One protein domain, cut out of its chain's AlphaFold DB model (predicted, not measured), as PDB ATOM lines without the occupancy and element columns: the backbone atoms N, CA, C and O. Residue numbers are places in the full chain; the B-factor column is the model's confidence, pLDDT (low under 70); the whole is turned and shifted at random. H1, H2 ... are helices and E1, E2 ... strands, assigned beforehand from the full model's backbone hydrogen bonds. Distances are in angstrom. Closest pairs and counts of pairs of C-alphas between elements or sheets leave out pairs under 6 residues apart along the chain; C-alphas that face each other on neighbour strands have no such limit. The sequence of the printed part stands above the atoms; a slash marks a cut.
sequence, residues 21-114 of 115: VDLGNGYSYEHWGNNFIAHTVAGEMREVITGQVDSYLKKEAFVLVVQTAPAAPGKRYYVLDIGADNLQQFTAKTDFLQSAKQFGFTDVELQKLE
ATOM      1  N   VAL A  21      13.338  -2.821 -32.175       95.19
ATOM      2  CA  VAL A  21      12.265  -1.836 -32.006       95.19
ATOM      3  C   VAL A  21      12.605  -0.955 -30.819       95.19
ATOM      4  O   VAL A  21      12.685  -1.446 -29.695       95.19
ATOM      5  N   ASP A  22      12.757   0.345 -31.061       96.19
ATOM      6  CA  ASP A  22      12.954   1.332 -30.001       96.19
ATOM      7  C   ASP A  22      11.707   1.418 -29.106       96.19
ATOM      8  O   ASP A  22      10.587   1.669 -29.569       96.19
ATOM      9  N   LEU A  23      11.907   1.196 -27.810       96.69
ATOM     10  CA  LEU A  23      10.892   1.340 -26.773       96.69
ATOM     11  C   LEU A  23      11.053   2.667 -26.017       96.69
ATOM     12  O   LEU A  23      10.170   3.020 -25.244       96.69
ATOM     13  N   GLY A  24      12.101   3.447 -26.274       97.19
ATOM     14  CA  GLY A  24      12.386   4.720 -25.621       97.19
ATOM     15  C   GLY A  24      13.265   4.577 -24.379       97.19
ATOM     16  O   GLY A  24      13.412   3.496 -23.817       97.19
ATOM     17  N   ASN A  25      13.868   5.692 -23.953       96.62
ATOM     18  CA  ASN A  25      14.800   5.766 -22.816       96.62
ATOM     19  C   ASN A  25      15.951   4.747 -22.886       96.62
ATOM     20  O   ASN A  25      16.411   4.253 -21.866       96.62
ATOM     21  N   GLY A  26      16.412   4.431 -24.100       96.31
ATOM     22  CA  GLY A  26      17.482   3.461 -24.327       96.31
ATOM     23  C   GLY A  26      17.030   2.001 -24.291       96.31
ATOM     24  O   GLY A  26      17.877   1.129 -24.469       96.31
ATOM     25  N   TYR A  27      15.743   1.709 -24.084       98.12
ATOM     26  CA  TYR A  27      15.220   0.348 -24.158       98.12
ATOM     27  C   TYR A  27      14.834  -0.039 -25.576       98.12
ATOM     28  O   TYR A  27      14.300   0.769 -26.337       98.12
ATOM     29  N   SER A  28      15.015  -1.313 -25.896       97.25
ATOM     30  CA  SER A  28      14.617  -1.884 -27.176       97.25
ATOM     31  C   SER A  28      14.055  -3.292 -27.023       97.25
ATOM     32  O   SER A  28      14.370  -4.015 -26.077       97.25
ATOM     33  N   TYR A  29      13.197  -3.676 -27.965       96.19
ATOM     34  CA  TYR A  29      12.847  -5.070 -28.213       96.19
ATOM     35  C   TYR A  29      13.695  -5.594 -29.368       96.19
ATOM     36  O   TYR A  29      13.638  -5.065 -30.477       96.19
ATOM     37  N   GLU A  30      14.459  -6.643 -29.103       95.00
ATOM     38  CA  GLU A  30      15.412  -7.238 -30.029       95.00
ATOM     39  C   GLU A  30      14.826  -8.525 -30.611       95.00
ATOM     40  O   GLU A  30      14.635  -9.510 -29.900       95.00
ATOM     41  N   HIS A  31      14.532  -8.522 -31.910       90.44
ATOM     42  CA  HIS A  31      13.986  -9.655 -32.658       90.44
ATOM     43  C   HIS A  31      15.094 -10.472 -33.325       90.44
ATOM     44  O   HIS A  31      15.067 -10.731 -34.524       90.44
ATOM     45  N   TRP A  32      16.099 -10.837 -32.541       87.25
ATOM     46  CA  TRP A  32      17.140 -11.779 -32.928       87.25
ATOM     47  C   TRP A  32      17.443 -12.696 -31.747       87.25
ATOM     48  O   TRP A  32      17.167 -12.374 -30.587       87.25
ATOM     49  N   GLY A  33      17.959 -13.890 -32.035       84.12
ATOM     50  CA  GLY A  33      18.165 -14.917 -31.016       84.12
ATOM     51  C   GLY A  33      16.855 -15.303 -30.320       84.12
ATOM     52  O   GLY A  33      15.973 -15.899 -30.933       84.12
ATOM     53  N   ASN A  34      16.739 -14.977 -29.032       82.81
ATOM     54  CA  ASN A  34      15.627 -15.398 -28.180       82.81
ATOM     55  C   ASN A  34      14.560 -14.318 -27.964       82.81
ATOM     56  O   ASN A  34      13.899 -14.417 -26.947       82.81
ATOM     57  N   ASN A  35      14.371 -13.318 -28.835       90.81
ATOM     58  CA  ASN A  35      13.388 -12.232 -28.639       90.81
ATOM     59  C   ASN A  35      13.447 -11.619 -27.229       90.81
ATOM     60  O   ASN A  35      12.774 -12.100 -26.323       90.81
ATOM     61  N   PHE A  36      14.223 -10.568 -27.008       94.06
ATOM     62  CA  PHE A  36      14.477 -10.076 -25.650       94.06
ATOM     63  C   PHE A  36      14.278  -8.568 -25.529       94.06
ATOM     64  O   PHE A  36      14.185  -7.855 -26.527       94.06
ATOM     65  N   ILE A  37      14.183  -8.081 -24.291       96.44
ATOM     66  CA  ILE A  37      14.202  -6.641 -24.010       96.44
ATOM     67  C   ILE A  37      15.600  -6.259 -23.555       96.44
ATOM     68  O   ILE A  37      16.128  -6.867 -22.619       96.44
ATOM     69  N   ALA A  38      16.171  -5.242 -24.187       97.00
ATOM     70  CA  ALA A  38      17.477  -4.699 -23.862       97.00
ATOM     71  C   ALA A  38      17.379  -3.262 -23.345       97.00
ATOM     72  O   ALA A  38      16.383  -2.579 -23.574       97.00
ATOM     73  N   HIS A  39      18.431  -2.809 -22.669       97.81
ATOM     74  CA  HIS A  39      18.665  -1.416 -22.306       97.81
ATOM     75  C   HIS A  39      20.098  -1.043 -22.690       97.81
ATOM     76  O   HIS A  39      21.058  -1.693 -22.268       97.81
ATOM     77  N   THR A  40      20.248  -0.008 -23.512       96.81
ATOM     78  CA  THR A  40      21.540   0.545 -23.907       96.81
ATOM     79  C   THR A  40      21.919   1.712 -23.008       96.81
ATOM     80  O   THR A  40      21.304   2.775 -23.057       96.81
ATOM     81  N   VAL A  41      22.997   1.544 -22.244       93.12
ATOM     82  CA  VAL A  41      23.550   2.578 -21.363       93.12
ATOM     83  C   VAL A  41      24.975   2.875 -21.803       93.12
ATOM     84  O   VAL A  41      25.796   1.970 -21.906       93.12
ATOM     85  N   ALA A  42      25.274   4.145 -22.088       93.25
ATOM     86  CA  ALA A  42      26.599   4.583 -22.547       93.25
ATOM     87  C   ALA A  42      27.140   3.809 -23.776       93.25
ATOM     88  O   ALA A  42      28.345   3.628 -23.923       93.25
ATOM     89  N   GLY A  43      26.248   3.362 -24.667       93.31
ATOM     90  CA  GLY A  43      26.604   2.596 -25.868       93.31
ATOM     91  C   GLY A  43      26.747   1.087 -25.650       93.31
ATOM     92  O   GLY A  43      26.937   0.359 -26.620       93.31
ATOM     93  N   GLU A  44      26.602   0.600 -24.415       95.81
ATOM     94  CA  GLU A  44      26.605  -0.829 -24.102       95.81
ATOM     95  C   GLU A  44      25.178  -1.359 -23.972       95.81
ATOM     96  O   GLU A  44      24.400  -0.873 -23.151       95.81
ATOM     97  N   MET A  45      24.836  -2.376 -24.764       95.19
ATOM     98  CA  MET A  45      23.556  -3.078 -24.677       95.19
ATOM     99  C   MET A  45      23.588  -4.119 -23.555       95.19
ATOM    100  O   MET A  45      24.518  -4.920 -23.470       95.19
ATOM    101  N   ARG A  46      22.553  -4.132 -22.715       94.56
ATOM    102  CA  ARG A  46      22.360  -5.120 -21.648       94.56
ATOM    103  C   ARG A  46      20.985  -5.751 -21.771       94.56
ATOM    104  O   ARG A  46      20.000  -5.034 -21.907       94.56
ATOM    105  N   GLU A  47      20.906  -7.074 -21.697       93.44
ATOM    106  CA  GLU A  47      19.620  -7.768 -21.645       93.44
ATOM    107  C   GLU A  47      18.946  -7.523 -20.286       93.44
ATOM    108  O   GLU A  47      19.539  -7.768 -19.236       93.44
ATOM    109  N   VAL A  48      17.704  -7.039 -20.308       95.19
ATOM    110  CA  VAL A  48      16.889  -6.754 -19.114       95.19
ATOM    111  C   VAL A  48      15.870  -7.866 -18.883       95.19
ATOM    112  O   VAL A  48      15.698  -8.334 -17.760       95.19
ATOM    113  N   ILE A  49      15.212  -8.321 -19.952       94.25
ATOM    114  CA  ILE A  49      14.308  -9.477 -19.922       94.25
ATOM    115  C   ILE A  49      14.876 -10.518 -20.879       94.25
ATOM    116  O   ILE A  49      14.715 -10.409 -22.092       94.25
ATOM    117  N   THR A  50      15.580 -11.497 -20.309       87.62
ATOM    118  CA  THR A  50      16.416 -12.482 -21.016       87.62
ATOM    119  C   THR A  50      15.628 -13.740 -21.384       87.62
ATOM    120  O   THR A  50      15.107 -14.404 -20.482       87.62
ATOM    121  N   GLY A  51      15.587 -14.132 -22.659       80.69
ATOM    122  CA  GLY A  51      14.853 -15.320 -23.135       80.69
ATOM    123  C   GLY A  51      13.549 -14.988 -23.859       80.69
ATOM    124  O   GLY A  51      13.158 -13.830 -23.867       80.69
ATOM    125  N   GLN A  52      12.867 -16.008 -24.404       90.00
ATOM    126  CA  GLN A  52      11.737 -15.873 -25.340       90.00
ATOM    127  C   GLN A  52      10.604 -14.972 -24.841       90.00
ATOM    128  O   GLN A  52       9.665 -15.438 -24.192       90.00
ATOM    129  N   VAL A  53      10.672 -13.685 -25.193       92.88
ATOM    130  CA  VAL A  53       9.541 -12.761 -25.115       92.88
ATOM    131  C   VAL A  53       8.533 -13.193 -26.170       92.88
ATOM    132  O   VAL A  53       8.817 -13.201 -27.369       92.88
ATOM    133  N   ASP A  54       7.353 -13.586 -25.705       92.06
ATOM    134  CA  ASP A  54       6.262 -14.028 -26.567       92.06
ATOM    135  C   ASP A  54       5.496 -12.827 -27.118       92.06
ATOM    136  O   ASP A  54       5.114 -12.790 -28.285       92.06
ATOM    137  N   SER A  55       5.270 -11.832 -26.259       93.56
ATOM    138  CA  SER A  55       4.543 -10.620 -26.603       93.56
ATOM    139  C   SER A  55       4.941  -9.472 -25.684       93.56
ATOM    140  O   SER A  55       5.344  -9.666 -24.534       93.56
ATOM    141  N   TYR A  56       4.808  -8.250 -26.193       95.75
ATOM    142  CA  TYR A  56       4.896  -7.051 -25.377       95.75
ATOM    143  C   TYR A  56       3.858  -6.020 -25.811       95.75
ATOM    144  O   TYR A  56       3.344  -6.046 -26.933       95.75
ATOM    145  N   LEU A  57       3.549  -5.095 -24.911       97.19
ATOM    146  CA  LEU A  57       2.672  -3.969 -25.172       97.19
ATOM    147  C   LEU A  57       3.227  -2.724 -24.493       97.19
ATOM    148  O   LEU A  57       3.438  -2.713 -23.284       97.19
ATOM    149  N   LYS A  58       3.421  -1.664 -25.272       96.44
ATOM    150  CA  LYS A  58       3.894  -0.373 -24.776       96.44
ATOM    151  C   LYS A  58       2.746   0.624 -24.655       96.44
ATOM    152  O   LYS A  58       1.953   0.768 -25.586       96.44
ATOM    153  N   LYS A  59       2.720   1.368 -23.550       95.81
ATOM    154  CA  LYS A  59       1.888   2.558 -23.344       95.81
ATOM    155  C   LYS A  59       2.666   3.563 -22.511       95.81
ATOM    156  O   LYS A  59       3.066   3.252 -21.397       95.81
ATOM    157  N   GLU A  60       2.885   4.754 -23.064       95.06
ATOM    158  CA  GLU A  60       3.673   5.801 -22.399       95.06
ATOM    159  C   GLU A  60       5.045   5.260 -21.947       95.06
ATOM    160  O   GLU A  60       5.801   4.778 -22.800       95.06
ATOM    161  N   ALA A  61       5.343   5.320 -20.644       96.88
ATOM    162  CA  ALA A  61       6.563   4.812 -20.018       96.88
ATOM    163  C   ALA A  61       6.475   3.337 -19.582       96.88
ATOM    164  O   ALA A  61       7.444   2.803 -19.057       96.88
ATOM    165  N   PHE A  62       5.347   2.658 -19.791       98.25
ATOM    166  CA  PHE A  62       5.165   1.274 -19.366       98.25
ATOM    167  C   PHE A  62       5.255   0.306 -20.541       98.25
ATOM    168  O   PHE A  62       4.597   0.475 -21.573       98.25
ATOM    169  N   VAL A  63       6.034  -0.753 -20.353       98.31
ATOM    170  CA  VAL A  63       6.137  -1.894 -21.258       98.31
ATOM    171  C   VAL A  63       5.703  -3.142 -20.498       98.31
ATOM    172  O   VAL A  63       6.342  -3.574 -19.541       98.31
ATOM    173  N   LEU A  64       4.585  -3.717 -20.922       98.44
ATOM    174  CA  LEU A  64       4.092  -5.001 -20.448       98.44
ATOM    175  C   LEU A  64       4.728  -6.105 -21.278       98.44
ATOM    176  O   LEU A  64       4.710  -6.007 -22.500       98.44
ATOM    177  N   VAL A  65       5.257  -7.151 -20.649       97.06
ATOM    178  CA  VAL A  65       5.975  -8.222 -21.355       97.06
ATOM    179  C   VAL A  65       5.512  -9.583 -20.861       97.06
ATOM    180  O   VAL A  65       5.431  -9.816 -19.655       97.06
ATOM    181  N   VAL A  66       5.224 -10.490 -21.792       95.38
ATOM    182  CA  VAL A  66       4.980 -11.909 -21.522       95.38
ATOM    183  C   VAL A  66       6.160 -12.699 -22.053       95.38
ATOM    184  O   VAL A  66       6.580 -12.516 -23.193       95.38
ATOM    185  N   GLN A  67       6.687 -13.582 -21.218       93.06
ATOM    186  CA  GLN A  67       7.862 -14.368 -21.535       93.06
ATOM    187  C   GLN A  67       7.642 -15.845 -21.220       93.06
ATOM    188  O   GLN A  67       7.154 -16.190 -20.141       93.06
ATOM    189  N   THR A  68       8.102 -16.728 -22.103       88.12
ATOM    190  CA  THR A  68       8.299 -18.142 -21.780       88.12
ATOM    191  C   THR A  68       9.647 -18.295 -21.084       88.12
ATOM    192  O   THR A  68      10.691 -18.038 -21.681       88.12
ATOM    193  N   ALA A  69       9.644 -18.701 -19.811       74.69
ATOM    194  CA  ALA A  69      10.889 -18.853 -19.067       74.69
ATOM    195  C   ALA A  69      11.761 -19.964 -19.698       74.69
ATOM    196  O   ALA A  69      11.289 -21.093 -19.823       74.69
ATOM    197  N   PRO A  70      13.040 -19.702 -20.037       68.06
ATOM    198  CA  PRO A  70      13.875 -20.685 -20.736       68.06
ATOM    199  C   PRO A  70      14.151 -21.959 -19.924       68.06
ATOM    200  O   PRO A  70      14.360 -23.026 -20.492       68.06
ATOM    201  N   ALA A  71      14.183 -21.845 -18.591       70.00
ATOM    202  CA  ALA A  71      14.653 -22.894 -17.682       70.00
ATOM    203  C   ALA A  71      13.573 -23.454 -16.737       70.00
ATOM    204  O   ALA A  71      13.873 -24.310 -15.909       70.00
ATOM    205  N   ALA A  72      12.328 -22.976 -16.821       69.75
ATOM    206  CA  ALA A  72      11.234 -23.453 -15.980       69.75
ATOM    207  C   ALA A  72       9.935 -23.541 -16.791       69.75
ATOM    208  O   ALA A  72       9.646 -22.623 -17.556       69.75
ATOM    209  N   PRO A  73       9.122 -24.598 -16.620       67.50
ATOM    210  CA  PRO A  73       7.818 -24.669 -17.260       67.50
ATOM    211  C   PRO A  73       6.919 -23.573 -16.677       67.50
ATOM    212  O   PRO A  73       6.472 -23.661 -15.536       67.50
ATOM    213  N   GLY A  74       6.686 -22.509 -17.442       84.12
ATOM    214  CA  GLY A  74       5.801 -21.426 -17.029       84.12
ATOM    215  C   GLY A  74       6.054 -20.114 -17.759       84.12
ATOM    216  O   GLY A  74       7.149 -19.846 -18.258       84.12
ATOM    217  N   LYS A  75       5.012 -19.281 -17.800       91.25
ATOM    218  CA  LYS A  75       5.124 -17.896 -18.251       91.25
ATOM    219  C   LYS A  75       5.611 -17.013 -17.105       91.25
ATOM    220  O   LYS A  75       5.249 -17.228 -15.949       91.25
ATOM    221  N   ARG A  76       6.404 -16.003 -17.441       93.81
ATOM    222  CA  ARG A  76       6.698 -14.853 -16.590       93.81
ATOM    223  C   ARG A  76       6.077 -13.620 -17.216       93.81
ATOM    224  O   ARG A  76       6.009 -13.505 -18.439       93.81
ATOM    225  N   TYR A  77       5.620 -12.721 -16.365       95.81
ATOM    226  CA  TYR A  77       4.999 -11.479 -16.784       95.81
ATOM    227  C   TYR A  77       5.766 -10.323 -16.168       95.81
ATOM    228  O   TYR A  77       6.143 -10.395 -14.998       95.81
ATOM    229  N   TYR A  78       5.991  -9.265 -16.934       97.50
ATOM    230  CA  TYR A  78       6.757  -8.116 -16.482       97.50
ATOM    231  C   TYR A  78       6.008  -6.821 -16.742       97.50
ATOM    232  O   TYR A  78       5.396  -6.651 -17.795       97.50
ATOM    233  N   VAL A  79       6.118  -5.899 -15.792       98.31
ATOM    234  CA  VAL A  79       5.863  -4.478 -16.008       98.31
ATOM    235  C   VAL A  79       7.209  -3.776 -15.915       98.31
ATOM    236  O   VAL A  79       7.843  -3.795 -14.860       98.31
ATOM    237  N   LEU A  80       7.647  -3.190 -17.020       98.50
ATOM    238  CA  LEU A  80       8.836  -2.356 -17.093       98.50
ATOM    239  C   LEU A  80       8.405  -0.892 -17.193       98.50
ATOM    240  O   LEU A  80       7.766  -0.506 -18.169       98.50
ATOM    241  N   ASP A  81       8.757  -0.094 -16.193       98.00
ATOM    242  CA  ASP A  81       8.675   1.364 -16.238       98.00
ATOM    243  C   ASP A  81      10.010   1.915 -16.751       98.00
ATOM    244  O   ASP A  81      10.994   1.992 -16.013       98.00
ATOM    245  N   ILE A  82      10.041   2.288 -18.030       97.44
ATOM    246  CA  ILE A  82      11.237   2.830 -18.685       97.44
ATOM    247  C   ILE A  82      11.533   4.275 -18.270       97.44
ATOM    248  O   ILE A  82      12.608   4.785 -18.567       97.44
ATOM    249  N   GLY A  83      10.585   4.976 -17.639       96.81
ATOM    250  CA  GLY A  83      10.787   6.326 -17.109       96.81
ATOM    251  C   GLY A  83      11.500   6.317 -15.758       96.81
ATOM    252  O   GLY A  83      12.249   7.245 -15.458       96.81
ATOM    253  N   ALA A  84      11.283   5.261 -14.971       96.81
ATOM    254  CA  ALA A  84      11.863   5.080 -13.643       96.81
ATOM    255  C   ALA A  84      12.977   4.017 -13.568       96.81
ATOM    256  O   ALA A  84      13.529   3.823 -12.487       96.81
ATOM    257  N   ASP A  85      13.291   3.328 -14.674       95.81
ATOM    258  CA  ASP A  85      14.187   2.154 -14.713       95.81
ATOM    259  C   ASP A  85      13.797   1.099 -13.662       95.81
ATOM    260  O   ASP A  85      14.603   0.630 -12.857       95.81
ATOM    261  N   ASN A  86      12.505   0.762 -13.627       97.62
ATOM    262  CA  ASN A  86      11.950  -0.173 -12.655       97.62
ATOM    263  C   ASN A  86      11.307  -1.377 -13.351       97.62
ATOM    264  O   ASN A  86      10.411  -1.226 -14.181       97.62
ATOM    265  N   LEU A  87      11.730  -2.584 -12.967       97.62
ATOM    266  CA  LEU A  87      11.222  -3.845 -13.501       97.62
ATOM    267  C   LEU A  87      10.520  -4.649 -12.407       97.62
ATOM    268  O   LEU A  87      11.152  -5.142 -11.472       97.62
ATOM    269  N   GLN A  88       9.217  -4.858 -12.569       98.12
ATOM    270  CA  GLN A  88       8.434  -5.729 -11.701       98.12
ATOM    271  C   GLN A  88       8.101  -7.038 -12.418       98.12
ATOM    272  O   GLN A  88       7.551  -7.026 -13.517       98.12
ATOM    273  N   GLN A  89       8.396  -8.170 -11.775       96.50
ATOM    274  CA  GLN A  89       8.084  -9.510 -12.281       96.50
ATOM    275  C   GLN A  89       6.891 -10.118 -11.536       96.50
ATOM    276  O   GLN A  89       6.789 -10.025 -10.313       96.50
ATOM    277  N   PHE A  90       6.049 -10.840 -12.270       95.69
ATOM    278  CA  PHE A  90       4.927 -11.619 -11.762       95.69
ATOM    279  C   PHE A  90       4.994 -13.050 -12.297       95.69
ATOM    280  O   PHE A  90       5.401 -13.300 -13.436       95.69
ATOM    281  N   THR A  91       4.551 -13.998 -11.478       93.19
ATOM    282  CA  THR A  91       4.361 -15.404 -11.868       93.19
ATOM    283  C   THR A  91       2.893 -15.724 -12.152       93.19
ATOM    284  O   THR A  91       2.601 -16.604 -12.957       93.19
ATOM    285  N   ALA A  92       1.963 -14.989 -11.537       94.44
ATOM    286  CA  ALA A  92       0.532 -15.109 -11.776       94.44
ATOM    287  C   ALA A  92       0.054 -14.065 -12.793       94.44
ATOM    288  O   ALA A  92       0.243 -12.860 -12.615       94.44
ATOM    289  N   LYS A  93      -0.632 -14.530 -13.844       94.19
ATOM    290  CA  LYS A  93      -1.216 -13.660 -14.877       94.19
ATOM    291  C   LYS A  93      -2.222 -12.667 -14.290       94.19
ATOM    292  O   LYS A  93      -2.277 -11.525 -14.726       94.19
ATOM    293  N   THR A  94      -3.024 -13.097 -13.318       95.88
ATOM    294  CA  THR A  94      -4.059 -12.262 -12.686       95.88
ATOM    295  C   THR A  94      -3.474 -11.007 -12.054       95.88
ATOM    296  O   THR A  94      -3.975  -9.913 -12.307       95.88
ATOM    297  N   ASP A  95      -2.386 -11.156 -11.304       97.56
ATOM    298  CA  ASP A  95      -1.758 -10.067 -10.552       97.56
ATOM    299  C   ASP A  95      -1.073  -9.085 -11.505       97.56
ATOM    300  O   ASP A  95      -1.186  -7.869 -11.358       97.56
ATOM    301  N   PHE A  96      -0.441  -9.620 -12.553       97.38
ATOM    302  CA  PHE A  96       0.111  -8.834 -13.649       97.38
ATOM    303  C   PHE A  96      -0.955  -7.980 -14.349       97.38
ATOM    304  O   PHE A  96      -0.765  -6.779 -14.521       97.38
ATOM    305  N   LEU A  97      -2.095  -8.572 -14.724       96.31
ATOM    306  CA  LEU A  97      -3.174  -7.839 -15.392       96.31
ATOM    307  C   LEU A  97      -3.811  -6.791 -14.473       96.31
ATOM    308  O   LEU A  97      -4.171  -5.710 -14.935       96.31
ATOM    309  N   GLN A  98      -3.947  -7.084 -13.177       96.81
ATOM    310  CA  GLN A  98      -4.416  -6.102 -12.200       96.81
ATOM    311  C   GLN A  98      -3.442  -4.928 -12.061       96.81
ATOM    312  O   GLN A  98      -3.890  -3.783 -12.066       96.81
ATOM    313  N   SER A  99      -2.135  -5.195 -12.006       96.94
ATOM    314  CA  SER A  99      -1.102  -4.156 -11.991       96.94
ATOM    315  C   SER A  99      -1.145  -3.305 -13.265       96.94
ATOM    316  O   SER A  99      -1.245  -2.084 -13.195       96.94
ATOM    317  N   ALA A 100      -1.224  -3.932 -14.442       96.94
ATOM    318  CA  ALA A 100      -1.341  -3.222 -15.716       96.94
ATOM    319  C   ALA A 100      -2.545  -2.261 -15.762       96.94
ATOM    320  O   ALA A 100      -2.439  -1.143 -16.265       96.94
ATOM    321  N   LYS A 101      -3.690  -2.644 -15.186       96.81
ATOM    322  CA  LYS A 101      -4.869  -1.765 -15.104       96.81
ATOM    323  C   LYS A 101      -4.632  -0.516 -14.254       96.81
ATOM    324  O   LYS A 101      -5.196   0.529 -14.568       96.81
ATOM    325  N   GLN A 102      -3.790  -0.589 -13.220       96.06
ATOM    326  CA  GLN A 102      -3.423   0.579 -12.404       96.06
ATOM    327  C   GLN A 102      -2.632   1.617 -13.214       96.06
ATOM    328  O   GLN A 102      -2.745   2.809 -12.947       96.06
ATOM    329  N   PHE A 103      -1.919   1.175 -14.254       94.94
ATOM    330  CA  PHE A 103      -1.213   2.033 -15.212       94.94
ATOM    331  C   PHE A 103      -2.078   2.440 -16.420       94.94
ATOM    332  O   PHE A 103      -1.573   2.924 -17.429       94.94
ATOM    333  N   GLY A 104      -3.397   2.235 -16.342       95.62
ATOM    334  CA  GLY A 104      -4.349   2.708 -17.347       95.62
ATOM    335  C   GLY A 104      -4.484   1.824 -18.587       95.62
ATOM    336  O   GLY A 104      -5.053   2.272 -19.585       95.62
ATOM    337  N   PHE A 105      -3.992   0.582 -18.572       96.75
ATOM    338  CA  PHE A 105      -4.261  -0.374 -19.649       96.75
ATOM    339  C   PHE A 105      -5.699  -0.903 -19.571       96.75
ATOM    340  O   PHE A 105      -6.179  -1.326 -18.521       96.75
ATOM    341  N   THR A 106      -6.383  -0.894 -20.710       96.75
ATOM    342  CA  THR A 106      -7.750  -1.404 -20.866       96.75
ATOM    343  C   THR A 106      -7.760  -2.902 -21.158       96.75
ATOM    344  O   THR A 106      -6.805  -3.449 -21.704       96.75
ATOM    345  N   ASP A 107      -8.875  -3.582 -20.879       95.25
ATOM    346  CA  ASP A 107      -9.015  -5.014 -21.187       95.25
ATOM    347  C   ASP A 107      -8.794  -5.329 -22.679       95.25
ATOM    348  O   ASP A 107      -8.170  -6.332 -23.017       95.25
ATOM    349  N   VAL A 108      -9.229  -4.440 -23.580       95.44
ATOM    350  CA  VAL A 108      -9.043  -4.584 -25.038       95.44
ATOM    351  C   VAL A 108      -7.567  -4.513 -25.434       95.44
ATOM    352  O   VAL A 108      -7.112  -5.238 -26.318       95.44
ATOM    353  N   GLU A 109      -6.798  -3.634 -24.794       95.19
ATOM    354  CA  GLU A 109      -5.351  -3.557 -24.988       95.19
ATOM    355  C   GLU A 109      -4.665  -4.834 -24.482       95.19
ATOM    356  O   GLU A 109      -3.843  -5.411 -25.195       95.19
ATOM    357  N   LEU A 110      -5.051  -5.308 -23.295       95.50
ATOM    358  CA  LEU A 110      -4.439  -6.463 -22.634       95.50
ATOM    359  C   LEU A 110      -4.685  -7.788 -23.367       95.50
ATOM    360  O   LEU A 110      -3.816  -8.656 -23.343       95.50
ATOM    361  N   GLN A 111      -5.791  -7.925 -24.106       93.56
ATOM    362  CA  GLN A 111      -6.037  -9.080 -24.984       93.56
ATOM    363  C   GLN A 111      -4.949  -9.274 -26.053       93.56
ATOM    364  O   GLN A 111      -4.741 -10.384 -26.539       93.56
ATOM    365  N   LYS A 112      -4.212  -8.218 -26.426       92.31
ATOM    366  CA  LYS A 112      -3.123  -8.320 -27.411       92.31
ATOM    367  C   LYS A 112      -1.922  -9.114 -26.891       92.31
ATOM    368  O   LYS A 112      -1.159  -9.614 -27.709       92.31
ATOM    369  N   LEU A 113      -1.774  -9.236 -25.570       90.62
ATOM    370  CA  LEU A 113      -0.706 -10.010 -24.930       90.62
ATOM    371  C   LEU A 113      -0.987 -11.521 -24.921       90.62
ATOM    372  O   LEU A 113      -0.094 -12.300 -24.604       90.62
ATOM    373  N   GLU A 114      -2.215 -11.937 -25.245       72.94
ATOM    374  CA  GLU A 114      -2.665 -13.338 -25.211       72.94
ATOM    375  C   GLU A 114      -2.482 -14.085 -26.541       72.94
ATOM    376  O   GLU A 114      -2.952 -15.215 -26.667       72.94
TER     377      GLU A 114
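Overview. This is residues 21 to 114 of the 115 residues of an uncharacterized protein of Thiothrix unzii (UniProt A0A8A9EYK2). Two four-stranded sheets are stacked partly face to face in a sandwich, E1 to E4 in one and E5 to E8 in the other, and two helices, H1 and H2, cover the far face of the second sheet. The stack thus runs sheet, sheet, helices, with E5 to E8 in the middle. The 94 printed residues hold eight named strands followed by two named helices; both sheets are antiparallel and run in chain order, E1 E2 E3 E4 and E5 E6 E7 E8, and the class is mixed. The whole is compact, with a radius of gyration of the C-alphas of 12.6 A and spans of 36 by 30 by 19 A.

Arrangement. E1, residues 21 to 24, E2, residues 27 to 30, E3, residues 36 to 41, and E4, residues 44 to 49, form a meander, each strand the antiparallel neighbour of the one before. Within hydrogen-bond range are N 21 and O 29 at 2.8 A, N 30 and O 36 at 2.9 A, and N 39 and O 46 at 2.8 A. This sheet is strongly twisted, its C-alphas up to 4.8 A off their best plane. E5, residues 53 to 59, E6, residues 62 to 68, E7, residues 75 to 81, and E8, residues 86 to 90, form a second meander, with N 57 and O 64 at 2.8 A, N 65 and O 78 at 2.9 A, and N 79 and O 88 at 2.9 A. The two sheets make a sandwich, face to face, with strands at 32 degrees; the closest C-alphas of E3 and E5, Phe 36 and Val 53, are 5.6 A apart. H1, residues 93 to 102, and H2, residues 107 to 114, are on the same face of the second sheet, two layers of helices and sheet. H1 is over E7 at a height over the sheet of 9.2 A, and H2 is over E5 at 9.3 A. H1 and H2 are close but not clearly touching, their closest C-alphas, Leu 97 and Leu 110, 7.5 A apart. In H1 every O i to N i+4 pair is within hydrogen-bond range; in H2 1 of 4 is, beside 4 of 5 O i to N i+3 pairs.

Along the chain. E1 begins at C-alpha 21, (12.265, -1.836, -32.006). E3 is 16.1 A long, E4 15.6 A, E5 17.2 A, E6 19.8 A and E7 19.7 A. H1 is 14.6 A long, and H2, 11.2 A, ends at C-alpha 114, (-2.665, -13.338, -25.211).

Size, cuts and confidence. The farthest C-alphas, Ala 42 and Asp 107, are 36.9 A apart. The printed part has no cut and no long link. Mean pLDDT of the printed part is 93.2; residues 70, 72 and 73, between E6 and E7, are under 70.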